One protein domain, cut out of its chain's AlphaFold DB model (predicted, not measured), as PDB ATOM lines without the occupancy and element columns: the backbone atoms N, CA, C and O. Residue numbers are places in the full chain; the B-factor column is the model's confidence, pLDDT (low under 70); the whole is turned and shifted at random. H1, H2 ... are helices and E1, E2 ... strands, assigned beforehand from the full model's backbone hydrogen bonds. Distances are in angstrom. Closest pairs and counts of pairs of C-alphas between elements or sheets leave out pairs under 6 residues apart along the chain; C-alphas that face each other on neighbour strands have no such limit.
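This is residues 58 to 94 and 253 to 312 of the 328 residues of the protein "Multisubstrate pseudouridine synthase 7" of Perkinsus olseni (UniProt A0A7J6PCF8). A three-stranded antiparallel sheet has two helices over one face, the long H1 running along edge strand E2 and the short H2 lying slantwise beside H1, while the other face has no named helix. Residues 72 to 78, of which 74 to 78 belong to H1, stick out, and a long loop, residues 265 to 280, joins E2 to E3. The 97 printed residues include E1, H1, E2, E3 and H2 along the chain; the sheet's order is E1, E3, E2, and the class is mixed. The whole is compact, with a radius of gyration of the C-alphas of 13.6 A, spanning 38 by 30 by 27 A.

Edge strand E1, residues 58 to 64, is antiparallel to inner strand E3, residues 281 to 291, at 166 degrees; N 60 and O 288 are 2.8 A apart, within hydrogen-bond range. H1, residues 74 to 89, is on the sheet at a height of 10.6 A, over E2, residues 255 to 264, and along the strands at 14 degrees to E2 on the local plane; their closest C-alphas, those of Lys 87 and Phe 257, are 6.0 A apart. E2 and E3 form an antiparallel hairpin at 162 degrees, with N 260 and O 285 2.9 A apart, within hydrogen-bond range. H2, residues 296 to 304, is on the same face as H1 at a height of 8.8 A, only just over E3, on which 3 of its C-alphas fall, and slantwise to the strands at 36 degrees to E3 on the local plane. H1 touches H2 with residues 79 to 86 alone; their closest C-alphas, those of Leu 82 and Ile 303, are 6.9 A apart, and they run opposite ways at a shallow tilt of 33 degrees, only just short of steep. In H1 and H2 every O i to N i+4 pair is within hydrogen-bond range.

E1 begins at C-alpha 58 (-53.926, -11.740, 110.575) and is 18.3 A long. H1 is 22.2 A, E2 26.0 A and E3 32.1 A from first to last C-alpha. H2, 12.3 A, ends at C-alpha 304 (-35.992, -8.080, 100.644).

The two farthest C-alphas, those of Glu 278 and Asp 293, are 40.3 A apart. Residues 95 to 252 are not printed, and C-alphas 94 and 253 are 12.7 A apart across the cut. The link from E2 to E3 is long. The pLDDT is under 70 in residues 67 to 74, 264 to 281 and 306 to 312.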
ATOM      1  N   ASN A  58     -54.948 -11.295 109.632       95.81
ATOM      2  CA  ASN A  58     -53.926 -11.740 110.575       95.81
ATOM      3  C   ASN A  58     -52.984 -10.571 110.893       95.81
ATOM      4  O   ASN A  58     -52.555  -9.867 109.978       95.81
ATOM      5  N   ARG A  59     -52.639 -10.406 112.174       97.06
ATOM      6  CA  ARG A  59     -51.558  -9.522 112.619       97.06
ATOM      7  C   ARG A  59     -50.249 -10.302 112.614       97.06
ATOM      8  O   ARG A  59     -50.185 -11.407 113.156       97.06
ATOM      9  N   PHE A  60     -49.225  -9.714 112.027       96.31
ATOM     10  CA  PHE A  60     -47.894 -10.271 111.896       96.31
ATOM     11  C   PHE A  60     -46.904  -9.467 112.725       96.31
ATOM     12  O   PHE A  60     -47.012  -8.249 112.859       96.31
ATOM     13  N   ARG A  61     -45.931 -10.191 113.268       94.44
ATOM     14  CA  ARG A  61     -44.707  -9.662 113.849       94.44
ATOM     15  C   ARG A  61     -43.573 -10.496 113.273       94.44
ATOM     16  O   ARG A  61     -43.547 -11.706 113.494       94.44
ATOM     17  N   ILE A  62     -42.717  -9.879 112.467       91.94
ATOM     18  CA  ILE A  62     -41.684 -10.564 111.685       91.94
ATOM     19  C   ILE A  62     -40.352  -9.878 111.937       91.94
ATOM     20  O   ILE A  62     -40.234  -8.677 111.736       91.94
ATOM     21  N   THR A  63     -39.347 -10.652 112.331       87.88
ATOM     22  CA  THR A  63     -37.971 -10.173 112.474       87.88
ATOM     23  C   THR A  63     -37.161 -10.652 111.275       87.88
ATOM     24  O   THR A  63     -36.936 -11.856 111.126       87.88
ATOM     25  N   LEU A  64     -36.732  -9.728 110.418       85.69
ATOM     26  CA  LEU A  64     -35.779 -10.002 109.345       85.69
ATOM     27  C   LEU A  64     -34.369  -9.932 109.936       85.69
ATOM     28  O   LEU A  64     -33.946  -8.874 110.395       85.69
ATOM     29  N   ARG A  65     -33.673 -11.072 109.976       79.50
ATOM     30  CA  ARG A  65     -32.323 -11.205 110.550       79.50
ATOM     31  C   ARG A  65     -31.257 -11.168 109.463       79.50
ATOM     32  O   ARG A  65     -31.560 -11.460 108.308       79.50
ATOM     33  N   ASN A  66     -30.016 -10.878 109.861       70.00
ATOM     34  CA  ASN A  66     -28.850 -10.811 108.974       70.00
ATOM     35  C   ASN A  66     -29.092  -9.888 107.773       70.00
ATOM     36  O   ASN A  66     -28.781 -10.237 106.634       70.00
ATOM     37  N   PHE A  67     -29.700  -8.728 108.033       68.19
ATOM     38  CA  PHE A  67     -29.927  -7.733 106.996       68.19
ATOM     39  C   PHE A  67     -28.557  -7.169 106.576       68.19
ATOM     40  O   PHE A  67     -27.819  -6.717 107.452       68.19
ATOM     41  N   PRO A  68     -28.163  -7.239 105.292       58.88
ATOM     42  CA  PRO A  68     -26.769  -7.068 104.867       58.88
ATOM     43  C   PRO A  68     -26.275  -5.607 104.846       58.88
ATOM     44  O   PRO A  68     -25.387  -5.281 104.064       58.88
ATOM     45  N   PHE A  69     -26.811  -4.725 105.694       59.91
ATOM     46  CA  PHE A  69     -26.539  -3.286 105.643       59.91
ATOM     47  C   PHE A  69     -25.987  -2.758 106.967       59.91
ATOM     48  O   PHE A  69     -26.448  -3.132 108.047       59.91
ATOM     49  N   ALA A  70     -24.998  -1.869 106.872       53.62
ATOM     50  CA  ALA A  70     -24.439  -1.140 108.007       53.62
ATOM     51  C   ALA A  70     -25.159   0.209 108.189       53.62
ATOM     52  O   ALA A  70     -25.554   0.839 107.207       53.62
ATOM     53  N   VAL A  71     -25.282   0.673 109.440       52.12
ATOM     54  CA  VAL A  71     -26.030   1.885 109.862       52.12
ATOM     55  C   VAL A  71     -25.649   3.159 109.081       52.12
ATOM     56  O   VAL A  71     -26.458   4.072 108.973       52.12
ATOM     57  N   SER A  72     -24.435   3.241 108.531       55.84
ATOM     58  CA  SER A  72     -23.895   4.435 107.863       55.84
ATOM     59  C   SER A  72     -23.926   4.395 106.327       55.84
ATOM     60  O   SER A  72     -23.243   5.196 105.690       55.84
ATOM     61  N   SER A  73     -24.662   3.459 105.723       60.81
ATOM     62  CA  SER A  73     -24.695   3.272 104.264       60.81
ATOM     63  C   SER A  73     -25.907   3.941 103.602       60.81
ATOM     64  O   SER A  73     -26.990   3.958 104.181       60.81
ATOM     65  N   ASP A  74     -25.745   4.417 102.359       67.75
ATOM     66  CA  ASP A  74     -26.836   4.898 101.481       67.75
ATOM     67  C   ASP A  74     -27.977   3.860 101.324       67.75
ATOM     68  O   ASP A  74     -29.124   4.185 100.997       67.75
ATOM     69  N   ASP A  75     -27.679   2.589 101.598       71.19
ATOM     70  CA  ASP A  75     -28.648   1.500 101.613       71.19
ATOM     71  C   ASP A  75     -29.688   1.645 102.740       71.19
ATOM     72  O   ASP A  75     -30.842   1.255 102.559       71.19
ATOM     73  N   PHE A  76     -29.326   2.241 103.884       77.00
ATOM     74  CA  PHE A  76     -30.248   2.442 105.009       77.00
ATOM     75  C   PHE A  76     -31.385   3.403 104.642       77.00
ATOM     76  O   PHE A  76     -32.559   3.067 104.816       77.00
ATOM     77  N   ASP A  77     -31.052   4.556 104.056       81.31
ATOM     78  CA  ASP A  77     -32.037   5.534 103.579       81.31
ATOM     79  C   ASP A  77     -32.924   4.943 102.475       81.31
ATOM     80  O   ASP A  77     -34.130   5.200 102.421       81.31
ATOM     81  N   THR A  78     -32.348   4.092 101.623       82.69
ATOM     82  CA  THR A  78     -33.088   3.371 100.581       82.69
ATOM     83  C   THR A  78     -34.131   2.423 101.182       82.69
ATOM     84  O   THR A  78     -35.271   2.379 100.714       82.69
ATOM     85  N   ILE A  79     -33.779   1.685 102.239       84.81
ATOM     86  CA  ILE A  79     -34.701   0.772 102.931       84.81
ATOM     87  C   ILE A  79     -35.783   1.547 103.676       84.81
ATOM     88  O   ILE A  79     -36.949   1.172 103.600       84.81
ATOM     89  N   GLU A  80     -35.437   2.633 104.363       89.25
ATOM     90  CA  GLU A  80     -36.425   3.495 105.020       89.25
ATOM     91  C   GLU A  80     -37.428   4.058 104.001       89.25
ATOM     92  O   GLU A  80     -38.641   3.952 104.197       89.25
ATOM     93  N   ALA A  81     -36.952   4.560 102.856       90.81
ATOM     94  CA  ALA A  81     -37.820   5.013 101.770       90.81
ATOM     95  C   ALA A  81     -38.722   3.888 101.229       90.81
ATOM     96  O   ALA A  81     -39.906   4.111 100.963       90.81
ATOM     97  N   LEU A  82     -38.197   2.664 101.109       91.25
ATOM     98  CA  LEU A  82     -38.969   1.487 100.710       91.25
ATOM     99  C   LEU A  82     -40.046   1.127 101.743       91.25
ATOM    100  O   LEU A  82     -41.187   0.874 101.364       91.25
ATOM    101  N   LEU A  83     -39.721   1.139 103.037       94.69
ATOM    102  CA  LEU A  83     -40.669   0.866 104.124       94.69
ATOM    103  C   LEU A  83     -41.788   1.912 104.168       94.69
ATOM    104  O   LEU A  83     -42.958   1.555 104.327       94.69
ATOM    105  N   HIS A  84     -41.451   3.183 103.944       96.19
ATOM    106  CA  HIS A  84     -42.432   4.246 103.752       96.19
ATOM    107  C   HIS A  84     -43.309   4.009 102.515       96.19
ATOM    108  O   HIS A  84     -44.530   4.106 102.607       96.19
ATOM    109  N   SER A  85     -42.729   3.603 101.382       95.31
ATOM    110  CA  SER A  85     -43.508   3.260 100.186       95.31
ATOM    111  C   SER A  85     -44.458   2.081 100.427       95.31
ATOM    112  O   SER A  85     -45.623   2.151 100.049       95.31
ATOM    113  N   VAL A  86     -44.011   1.023 101.111       95.94
ATOM    114  CA  VAL A  86     -44.861  -0.122 101.490       95.94
ATOM    115  C   VAL A  86     -46.019   0.323 102.381       95.94
ATOM    116  O   VAL A  86     -47.141  -0.155 102.214       95.94
ATOM    117  N   LYS A  87     -45.764   1.245 103.314       96.75
ATOM    118  CA  LYS A  87     -46.786   1.806 104.199       96.75
ATOM    119  C   LYS A  87     -47.840   2.610 103.437       96.75
ATOM    120  O   LYS A  87     -49.027   2.444 103.705       96.75
ATOM    121  N   ASP A  88     -47.409   3.460 102.510       95.25
ATOM    122  CA  ASP A  88     -48.282   4.448 101.870       95.25
ATOM    123  C   ASP A  88     -48.947   3.911 100.591       95.25
ATOM    124  O   ASP A  88     -50.102   4.227 100.305       95.25
ATOM    125  N   ASN A  89     -48.241   3.061  99.839       94.00
ATOM    126  CA  ASN A  89     -48.663   2.549  98.531       94.00
ATOM    127  C   ASN A  89     -49.022   1.054  98.548       94.00
ATOM    128  O   ASN A  89     -49.677   0.564  97.625       94.00
ATOM    129  N   GLY A  90     -48.618   0.322  99.589       94.81
ATOM    130  CA  GLY A  90     -48.828  -1.118  99.686       94.81
ATOM    131  C   GLY A  90     -47.910  -1.938  98.778       94.81
ATOM    132  O   GLY A  90     -46.884  -1.470  98.291       94.81
ATOM    133  N   VAL A  91     -48.287  -3.199  98.571       94.94
ATOM    134  CA  VAL A  91     -47.551  -4.173  97.750       94.94
ATOM    135  C   VAL A  91     -48.501  -4.983  96.876       94.94
ATOM    136  O   VAL A  91     -49.689  -5.121  97.182       94.94
ATOM    137  N   PHE A  92     -47.985  -5.590  95.806       94.38
ATOM    138  CA  PHE A  92     -48.763  -6.547  95.019       94.38
ATOM    139  C   PHE A  92     -49.153  -7.770  95.856       94.38
ATOM    140  O   PHE A  92     -48.318  -8.435  96.472       94.38
ATOM    141  N   ASN A  93     -50.438  -8.122  95.834       94.69
ATOM    142  CA  ASN A  93     -51.027  -9.184  96.647       94.69
ATOM    143  C   ASN A  93     -50.800 -10.591  96.063       94.69
ATOM    144  O   ASN A  93     -51.727 -11.409  95.964       94.69
ATOM    145  N   TYR A  94     -49.561 -10.873  95.657       93.44
ATOM    146  CA  TYR A  94     -49.166 -12.158  95.096       93.44
ATOM    147  C   TYR A  94     -49.533 -13.315  96.030       93.44
ATOM    148  O   TYR A  94     -49.408 -13.236  97.254       93.44
ATOM    149  N   VAL A 253     -52.508  -2.802 101.073       96.50
ATOM    150  CA  VAL A 253     -51.828  -1.862 101.968       96.50
ATOM    151  C   VAL A 253     -51.835  -2.481 103.365       96.50
ATOM    152  O   VAL A 253     -52.923  -2.775 103.870       96.50
ATOM    153  N   PRO A 254     -50.671  -2.761 103.978       97.12
ATOM    154  CA  PRO A 254     -50.639  -3.305 105.326       97.12
ATOM    155  C   PRO A 254     -51.161  -2.286 106.347       97.12
ATOM    156  O   PRO A 254     -50.699  -1.150 106.404       97.12
ATOM    157  N   GLU A 255     -52.113  -2.705 107.176       97.31
ATOM    158  CA  GLU A 255     -52.646  -1.884 108.266       97.31
ATOM    159  C   GLU A 255     -51.672  -1.875 109.448       97.31
ATOM    160  O   GLU A 255     -50.957  -2.854 109.683       97.31
ATOM    161  N   ASP A 256     -51.648  -0.779 110.209       96.12
ATOM    162  CA  ASP A 256     -50.775  -0.600 111.379       96.12
ATOM    163  C   ASP A 256     -49.289  -0.911 111.101       96.12
ATOM    164  O   ASP A 256     -48.575  -1.399 111.980       96.12
ATOM    165  N   PHE A 257     -48.819  -0.651 109.872       97.62
ATOM    166  CA  PHE A 257     -47.457  -0.968 109.451       97.62
ATOM    167  C   PHE A 257     -46.433  -0.111 110.203       97.62
ATOM    168  O   PHE A 257     -46.355   1.113 110.040       97.62
ATOM    169  N   THR A 258     -45.648  -0.776 111.046       96.81
ATOM    170  CA  THR A 258     -44.593  -0.182 111.864       96.81
ATOM    171  C   THR A 258     -43.336  -1.033 111.785       96.81
ATOM    172  O   THR A 258     -43.402  -2.254 111.630       96.81
ATOM    173  N   TRP A 259     -42.181  -0.384 111.905       94.06
ATOM    174  CA  TRP A 259     -40.896  -1.063 111.915       94.06
ATOM    175  C   TRP A 259     -39.948  -0.462 112.944       94.06
ATOM    176  O   TRP A 259     -40.112   0.685 113.370       94.06
ATOM    177  N   ARG A 260     -38.983  -1.274 113.385       89.19
ATOM    178  CA  ARG A 260     -37.888  -0.865 114.269       89.19
ATOM    179  C   ARG A 260     -36.630  -1.653 113.940       89.19
ATOM    180  O   ARG A 260     -36.693  -2.869 113.758       89.19
ATOM    181  N   TRP A 261     -35.497  -0.971 113.956       83.94
ATOM    182  CA  TRP A 261     -34.187  -1.606 113.940       83.94
ATOM    183  C   TRP A 261     -33.851  -2.121 115.338       83.94
ATOM    184  O   TRP A 261     -34.047  -1.417 116.330       83.94
ATOM    185  N   VAL A 262     -33.400  -3.370 115.421       78.88
ATOM    186  CA  VAL A 262     -33.027  -4.033 116.676       78.88
ATOM    187  C   VAL A 262     -31.690  -4.744 116.510       78.88
ATOM    188  O   VAL A 262     -31.393  -5.260 115.431       78.88
ATOM    189  N   ALA A 263     -30.892  -4.790 117.575       71.19
ATOM    190  CA  ALA A 263     -29.637  -5.526 117.560       71.19
ATOM    191  C   ALA A 263     -29.908  -7.027 117.525       71.19
ATOM    192  O   ALA A 263     -30.831  -7.535 118.172       71.19
ATOM    193  N   HIS A 264     -29.098  -7.742 116.754       65.69
ATOM    194  CA  HIS A 264     -29.121  -9.190 116.703       65.69
ATOM    195  C   HIS A 264     -27.937  -9.766 117.470       65.69
ATOM    196  O   HIS A 264     -26.795  -9.598 117.061       65.69
ATOM    197  N   GLN A 265     -28.220 -10.552 118.511       57.16
ATOM    198  CA  GLN A 265     -27.250 -11.521 119.015       57.16
ATOM    199  C   GLN A 265     -27.432 -12.853 118.260       57.16
ATOM    200  O   GLN A 265     -28.517 -13.435 118.353       57.16
ATOM    201  N   PRO A 266     -26.423 -13.343 117.509       55.72
ATOM    202  CA  PRO A 266     -26.533 -14.542 116.665       55.72
ATOM    203  C   PRO A 266     -26.966 -15.810 117.412       55.72
ATOM    204  O   PRO A 266     -27.597 -16.694 116.833       55.72
ATOM    205  N   GLU A 267     -26.654 -15.892 118.706       53.97
ATOM    206  CA  GLU A 267     -26.946 -17.060 119.542       53.97
ATOM    207  C   GLU A 267     -28.347 -17.040 120.172       53.97
ATOM    208  O   GLU A 267     -28.812 -18.075 120.658       53.97
ATOM    209  N   ASP A 268     -29.059 -15.905 120.125       52.94
ATOM    210  CA  ASP A 268     -30.396 -15.782 120.703       52.94
ATOM    211  C   ASP A 268     -31.485 -15.600 119.636       52.94
ATOM    212  O   ASP A 268     -31.726 -14.532 119.066       52.94
ATOM    213  N   ILE A 269     -32.185 -16.702 119.371       50.91
ATOM    214  CA  ILE A 269     -33.355 -16.743 118.488       50.91
ATOM    215  C   ILE A 269     -34.628 -16.200 119.151       50.91
ATOM    216  O   ILE A 269     -35.659 -16.099 118.479       50.91
ATOM    217  N   ARG A 270     -34.601 -15.885 120.454       52.50
ATOM    218  CA  ARG A 270     -35.737 -15.287 121.163       52.50
ATOM    219  C   ARG A 270     -35.775 -13.792 120.855       52.50
ATOM    220  O   ARG A 270     -34.746 -13.159 120.643       52.50
ATOM    221  N   ASP A 271     -36.973 -13.222 120.820       47.25
ATOM    222  CA  ASP A 271     -37.175 -11.780 120.661       47.25
ATOM    223  C   ASP A 271     -36.742 -11.048 121.949       47.25
ATOM    224  O   ASP A 271     -37.581 -10.580 122.724       47.25
ATOM    225  N   LEU A 272     -35.439 -11.006 122.240       42.91
ATOM    226  CA  LEU A 272     -34.904 -10.186 123.319       42.91
ATOM    227  C   LEU A 272     -34.702  -8.762 122.813       42.91
ATOM    228  O   LEU A 272     -33.929  -8.489 121.902       42.91
ATOM    229  N   TRP A 273     -35.448  -7.855 123.431       46.50
ATOM    230  CA  TRP A 273     -35.347  -6.419 123.247       46.50
ATOM    231  C   TRP A 273     -34.079  -5.915 123.942       46.50
ATOM    232  O   TRP A 273     -34.092  -5.707 125.155       46.50
ATOM    233  N   GLN A 274     -32.996  -5.727 123.193       49.75
ATOM    234  CA  GLN A 274     -31.815  -5.001 123.665       49.75
ATOM    235  C   GLN A 274     -31.561  -3.766 122.774       49.75
ATOM    236  O   GLN A 274     -31.920  -3.802 121.591       49.75
ATOM    237  N   PRO A 275     -31.037  -2.653 123.331       50.81
ATOM    238  CA  PRO A 275     -30.616  -1.485 122.552       50.81
ATOM    239  C   PRO A 275     -29.553  -1.863 121.512       50.81
ATOM    240  O   PRO A 275     -28.783  -2.785 121.749       50.81
ATOM    241  N   VAL A 276     -29.521  -1.155 120.381       51.91
ATOM    242  CA  VAL A 276     -28.486  -1.330 119.347       51.91
ATOM    243  C   VAL A 276     -27.198  -0.639 119.787       51.91
ATOM    244  O   VAL A 276     -27.240   0.557 120.081       51.91
ATOM    245  N   GLU A 277     -26.079  -1.365 119.804       51.97
ATOM    246  CA  GLU A 277     -24.738  -0.804 119.993       51.97
ATOM    247  C   GLU A 277     -23.972  -0.717 118.657       51.97
ATOM    248  O   GLU A 277     -24.312  -1.349 117.652       51.97
ATOM    249  N   GLU A 278     -22.944   0.130 118.615       45.62
ATOM    250  CA  GLU A 278     -22.108   0.324 117.428       45.62
ATOM    251  C   GLU A 278     -21.285  -0.950 117.147       45.62
ATOM    252  O   GLU A 278     -20.428  -1.328 117.942       45.62
ATOM    253  N   GLY A 279     -21.559  -1.624 116.021       53.19
ATOM    254  CA  GLY A 279     -20.920  -2.894 115.632       53.19
ATOM    255  C   GLY A 279     -21.857  -4.110 115.593       53.19
ATOM    256  O   GLY A 279     -21.453  -5.163 115.099       53.19
ATOM    257  N   ASP A 280     -23.105  -3.969 116.050       57.56
ATOM    258  CA  ASP A 280     -24.093  -5.049 116.015       57.56
ATOM    259  C   ASP A 280     -24.608  -5.342 114.597       57.56
ATOM    260  O   ASP A 280     -24.855  -4.441 113.789       57.56
ATOM    261  N   ALA A 281     -24.869  -6.621 114.314       62.09
ATOM    262  CA  ALA A 281     -25.672  -6.996 113.157       62.09
ATOM    263  C   ALA A 281     -27.116  -6.508 113.363       62.09
ATOM    264  O   ALA A 281     -27.760  -6.833 114.364       62.09
ATOM    265  N   LEU A 282     -27.648  -5.746 112.409       74.19
ATOM    266  CA  LEU A 282     -29.006  -5.220 112.502       74.19
ATOM    267  C   LEU A 282     -30.041  -6.257 112.064       74.19
ATOM    268  O   LEU A 282     -29.889  -6.969 111.067       74.19
ATOM    269  N   SER A 283     -31.143  -6.303 112.803       80.88
ATOM    270  CA  SER A 283     -32.386  -6.930 112.371       80.88
ATOM    271  C   SER A 283     -33.482  -5.884 112.223       80.88
ATOM    272  O   SER A 283     -33.542  -4.909 112.973       80.88
ATOM    273  N   LEU A 284     -34.383  -6.121 111.276       85.81
ATOM    274  CA  LEU A 284     -35.557  -5.289 111.052       85.81
ATOM    275  C   LEU A 284     -36.789  -5.998 111.610       85.81
ATOM    276  O   LEU A 284     -37.220  -7.029 111.090       85.81
ATOM    277  N   LEU A 285     -37.351  -5.455 112.686       89.94
ATOM    278  CA  LEU A 285     -38.621  -5.908 113.236       89.94
ATOM    279  C   LEU A 285     -39.760  -5.177 112.528       89.94
ATOM    280  O   LEU A 285     -39.831  -3.955 112.581       89.94
ATOM    281  N   LEU A 286     -40.673  -5.935 111.930       94.31
ATOM    282  CA  LEU A 286     -41.873  -5.460 111.252       94.31
ATOM    283  C   LEU A 286     -43.117  -5.897 112.027       94.31
ATOM    284  O   LEU A 286     -43.243  -7.070 112.391       94.31
ATOM    285  N   GLU A 287     -44.068  -4.991 112.221       97.25
ATOM    286  CA  GLU A 287     -45.402  -5.303 112.733       97.25
ATOM    287  C   GLU A 287     -46.463  -4.700 111.817       97.25
ATOM    288  O   GLU A 287     -46.388  -3.523 111.477       97.25
ATOM    289  N   PHE A 288     -47.437  -5.514 111.405       97.88
ATOM    290  CA  PHE A 288     -48.508  -5.092 110.499       97.88
ATOM    291  C   PHE A 288     -49.675  -6.077 110.486       97.88
ATOM    292  O   PHE A 288     -49.529  -7.241 110.862       97.88
ATOM    293  N   THR A 289     -50.831  -5.637 110.004       97.81
ATOM    294  CA  THR A 289     -52.027  -6.460 109.816       97.81
ATOM    295  C   THR A 289     -52.354  -6.566 108.332       97.81
ATOM    296  O   THR A 289     -52.313  -5.581 107.603       97.81
ATOM    297  N   LEU A 290     -52.679  -7.777 107.875       96.31
ATOM    298  CA  LEU A 290     -53.173  -8.006 106.517       96.31
ATOM    299  C   LEU A 290     -54.577  -8.609 106.546       96.31
ATOM    300  O   LEU A 290     -54.858  -9.441 107.423       96.31
ATOM    301  N   PRO A 291     -55.431  -8.281 105.561       94.75
ATOM    302  CA  PRO A 291     -56.740  -8.896 105.435       94.75
ATOM    303  C   PRO A 291     -56.629 -10.391 105.112       94.75
ATOM    304  O   PRO A 291     -55.571 -10.920 104.747       94.75
ATOM    305  N   ALA A 292     -57.749 -11.100 105.251       91.06
ATOM    306  CA  ALA A 292     -57.846 -12.501 104.879       91.06
ATOM    307  C   ALA A 292     -57.387 -12.726 103.427       91.06
ATOM    308  O   ALA A 292     -57.452 -11.839 102.579       91.06
ATOM    309  N   ASP A 293     -56.876 -13.928 103.156       85.62
ATOM    310  CA  ASP A 293     -56.314 -14.325 101.860       85.62
ATOM    311  C   ASP A 293     -55.065 -13.564 101.389       85.62
ATOM    312  O   ASP A 293     -54.584 -13.842 100.290       85.62
ATOM    313  N   SER A 294     -54.487 -12.677 102.196       91.56
ATOM    314  CA  SER A 294     -53.211 -12.010 101.903       91.56
ATOM    315  C   SER A 294     -52.031 -12.732 102.557       91.56
ATOM    316  O   SER A 294     -52.201 -13.454 103.543       91.56
ATOM    317  N   PHE A 295     -50.830 -12.556 102.005       90.62
ATOM    318  CA  PHE A 295     -49.622 -13.243 102.466       90.62
ATOM    319  C   PHE A 295     -48.590 -12.242 102.969       90.62
ATOM    320  O   PHE A 295     -48.188 -11.343 102.236       90.62
ATOM    321  N   ALA A 296     -48.093 -12.445 104.191       92.44
ATOM    322  CA  ALA A 296     -47.000 -11.636 104.728       92.44
ATOM    323  C   ALA A 296     -45.720 -11.749 103.886       92.44
ATOM    324  O   ALA A 296     -44.939 -10.805 103.824       92.44
ATOM    325  N   THR A 297     -45.535 -12.867 103.177       89.62
ATOM    326  CA  THR A 297     -44.419 -13.043 102.242       89.62
ATOM    327  C   THR A 297     -44.447 -12.055 101.081       89.62
ATOM    328  O   THR A 297     -43.382 -11.773 100.552       89.62
ATOM    329  N   SER A 298     -45.597 -11.484 100.707       90.75
ATOM    330  CA  SER A 298     -45.653 -10.414  99.700       90.75
ATOM    331  C   SER A 298     -45.026  -9.121 100.217       90.75
ATOM    332  O   SER A 298     -44.257  -8.494  99.502       90.75
ATOM    333  N   VAL A 299     -45.292  -8.772 101.481       93.19
ATOM    334  CA  VAL A 299     -44.685  -7.609 102.150       93.19
ATOM    335  C   VAL A 299     -43.187  -7.829 102.341       93.19
ATOM    336  O   VAL A 299     -42.381  -6.988 101.963       93.19
ATOM    337  N   VAL A 300     -42.803  -8.994 102.870       90.56
ATOM    338  CA  VAL A 300     -41.389  -9.331 103.088       90.56
ATOM    339  C   VAL A 300     -40.622  -9.365 101.768       90.56
ATOM    340  O   VAL A 300     -39.531  -8.816 101.701       90.56
ATOM    341  N   ARG A 301     -41.190  -9.949 100.706       87.31
ATOM    342  CA  ARG A 301     -40.560 -10.000  99.381       87.31
ATOM    343  C   ARG A 301     -40.272  -8.613  98.825       87.31
ATOM    344  O   ARG A 301     -39.218  -8.445  98.224       87.31
ATOM    345  N   GLU A 302     -41.194  -7.666  98.989       89.00
ATOM    346  CA  GLU A 302     -40.985  -6.291  98.529       89.00
ATOM    347  C   GLU A 302     -39.779  -5.667  99.242       89.00
ATOM    348  O   GLU A 302     -38.907  -5.100  98.597       89.00
ATOM    349  N   ILE A 303     -39.683  -5.870 100.559       88.12
ATOM    350  CA  ILE A 303     -38.608  -5.328 101.401       88.12
ATOM    351  C   ILE A 303     -37.256  -6.004 101.118       88.12
ATOM    352  O   ILE A 303     -36.221  -5.346 101.147       88.12
ATOM    353  N   THR A 304     -37.237  -7.313 100.849       83.56
ATOM    354  CA  THR A 304     -35.992  -8.080 100.644       83.56
ATOM    355  C   THR A 304     -35.574  -8.223  99.182       83.56
ATOM    356  O   THR A 304     -34.596  -8.913  98.895       83.56
ATOM    357  N   GLY A 305     -36.339  -7.675  98.233       76.81
ATOM    358  CA  GLY A 305     -36.139  -7.937  96.804       76.81
ATOM    359  C   GLY A 305     -36.329  -9.413  96.412       76.81
ATOM    360  O   GLY A 305     -35.889  -9.838  95.346       76.81
ATOM    361  N   GLY A 306     -36.976 -10.218  97.264       66.88
ATOM    362  CA  GLY A 306     -37.177 -11.653  97.050       66.88
ATOM    363  C   GLY A 306     -36.022 -12.559  97.476       66.88
ATOM    364  O   GLY A 306     -36.065 -13.747  97.159       66.88
ATOM    365  N   LEU A 307     -35.038 -12.042  98.216       60.88
ATOM    366  CA  LEU A 307     -34.057 -12.878  98.912       60.88
ATOM    367  C   LEU A 307     -34.771 -13.721  99.983       60.88
ATOM    368  O   LEU A 307     -35.497 -13.188 100.826       60.88
ATOM    369  N   ASP A 308     -34.578 -15.039  99.925       57.97
ATOM    370  CA  ASP A 308     -35.081 -16.008 100.906       57.97
ATOM    371  C   ASP A 308     -33.925 -16.510 101.784       57.97
ATOM    372  O   ASP A 308     -32.776 -16.564 101.350       57.97
ATOM    373  N   ALA A 309     -34.209 -16.950 103.007       53.00
ATOM    374  CA  ALA A 309     -33.212 -17.545 103.895       53.00
ATOM    375  C   ALA A 309     -32.504 -18.757 103.258       53.00
ATOM    376  O   ALA A 309     -31.353 -19.028 103.574       53.00
ATOM    377  N   SER A 310     -33.168 -19.461 102.333       50.78
ATOM    378  CA  SER A 310     -32.575 -20.551 101.546       50.78
ATOM    379  C   SER A 310     -31.542 -20.090 100.506       50.78
ATOM    380  O   SER A 310     -30.738 -20.899 100.051       50.78
ATOM    381  N   SER A 311     -31.557 -18.805 100.137       42.12
ATOM    382  CA  SER A 311     -30.603 -18.185  99.208       42.12
ATOM    383  C   SER A 311     -29.354 -17.629  99.899       42.12
ATOM    384  O   SER A 311     -28.403 -17.245  99.223       42.12
ATOM    385  N   ILE A 312     -29.332 -17.627 101.236       48.91
ATOM    386  CA  ILE A 312     -28.163 -17.262 102.039       48.91
ATOM    387  C   ILE A 312     -27.365 -18.551 102.298       48.91
ATOM    388  O   ILE A 312     -27.927 -19.492 102.866       48.91
TER     389      ILE A 312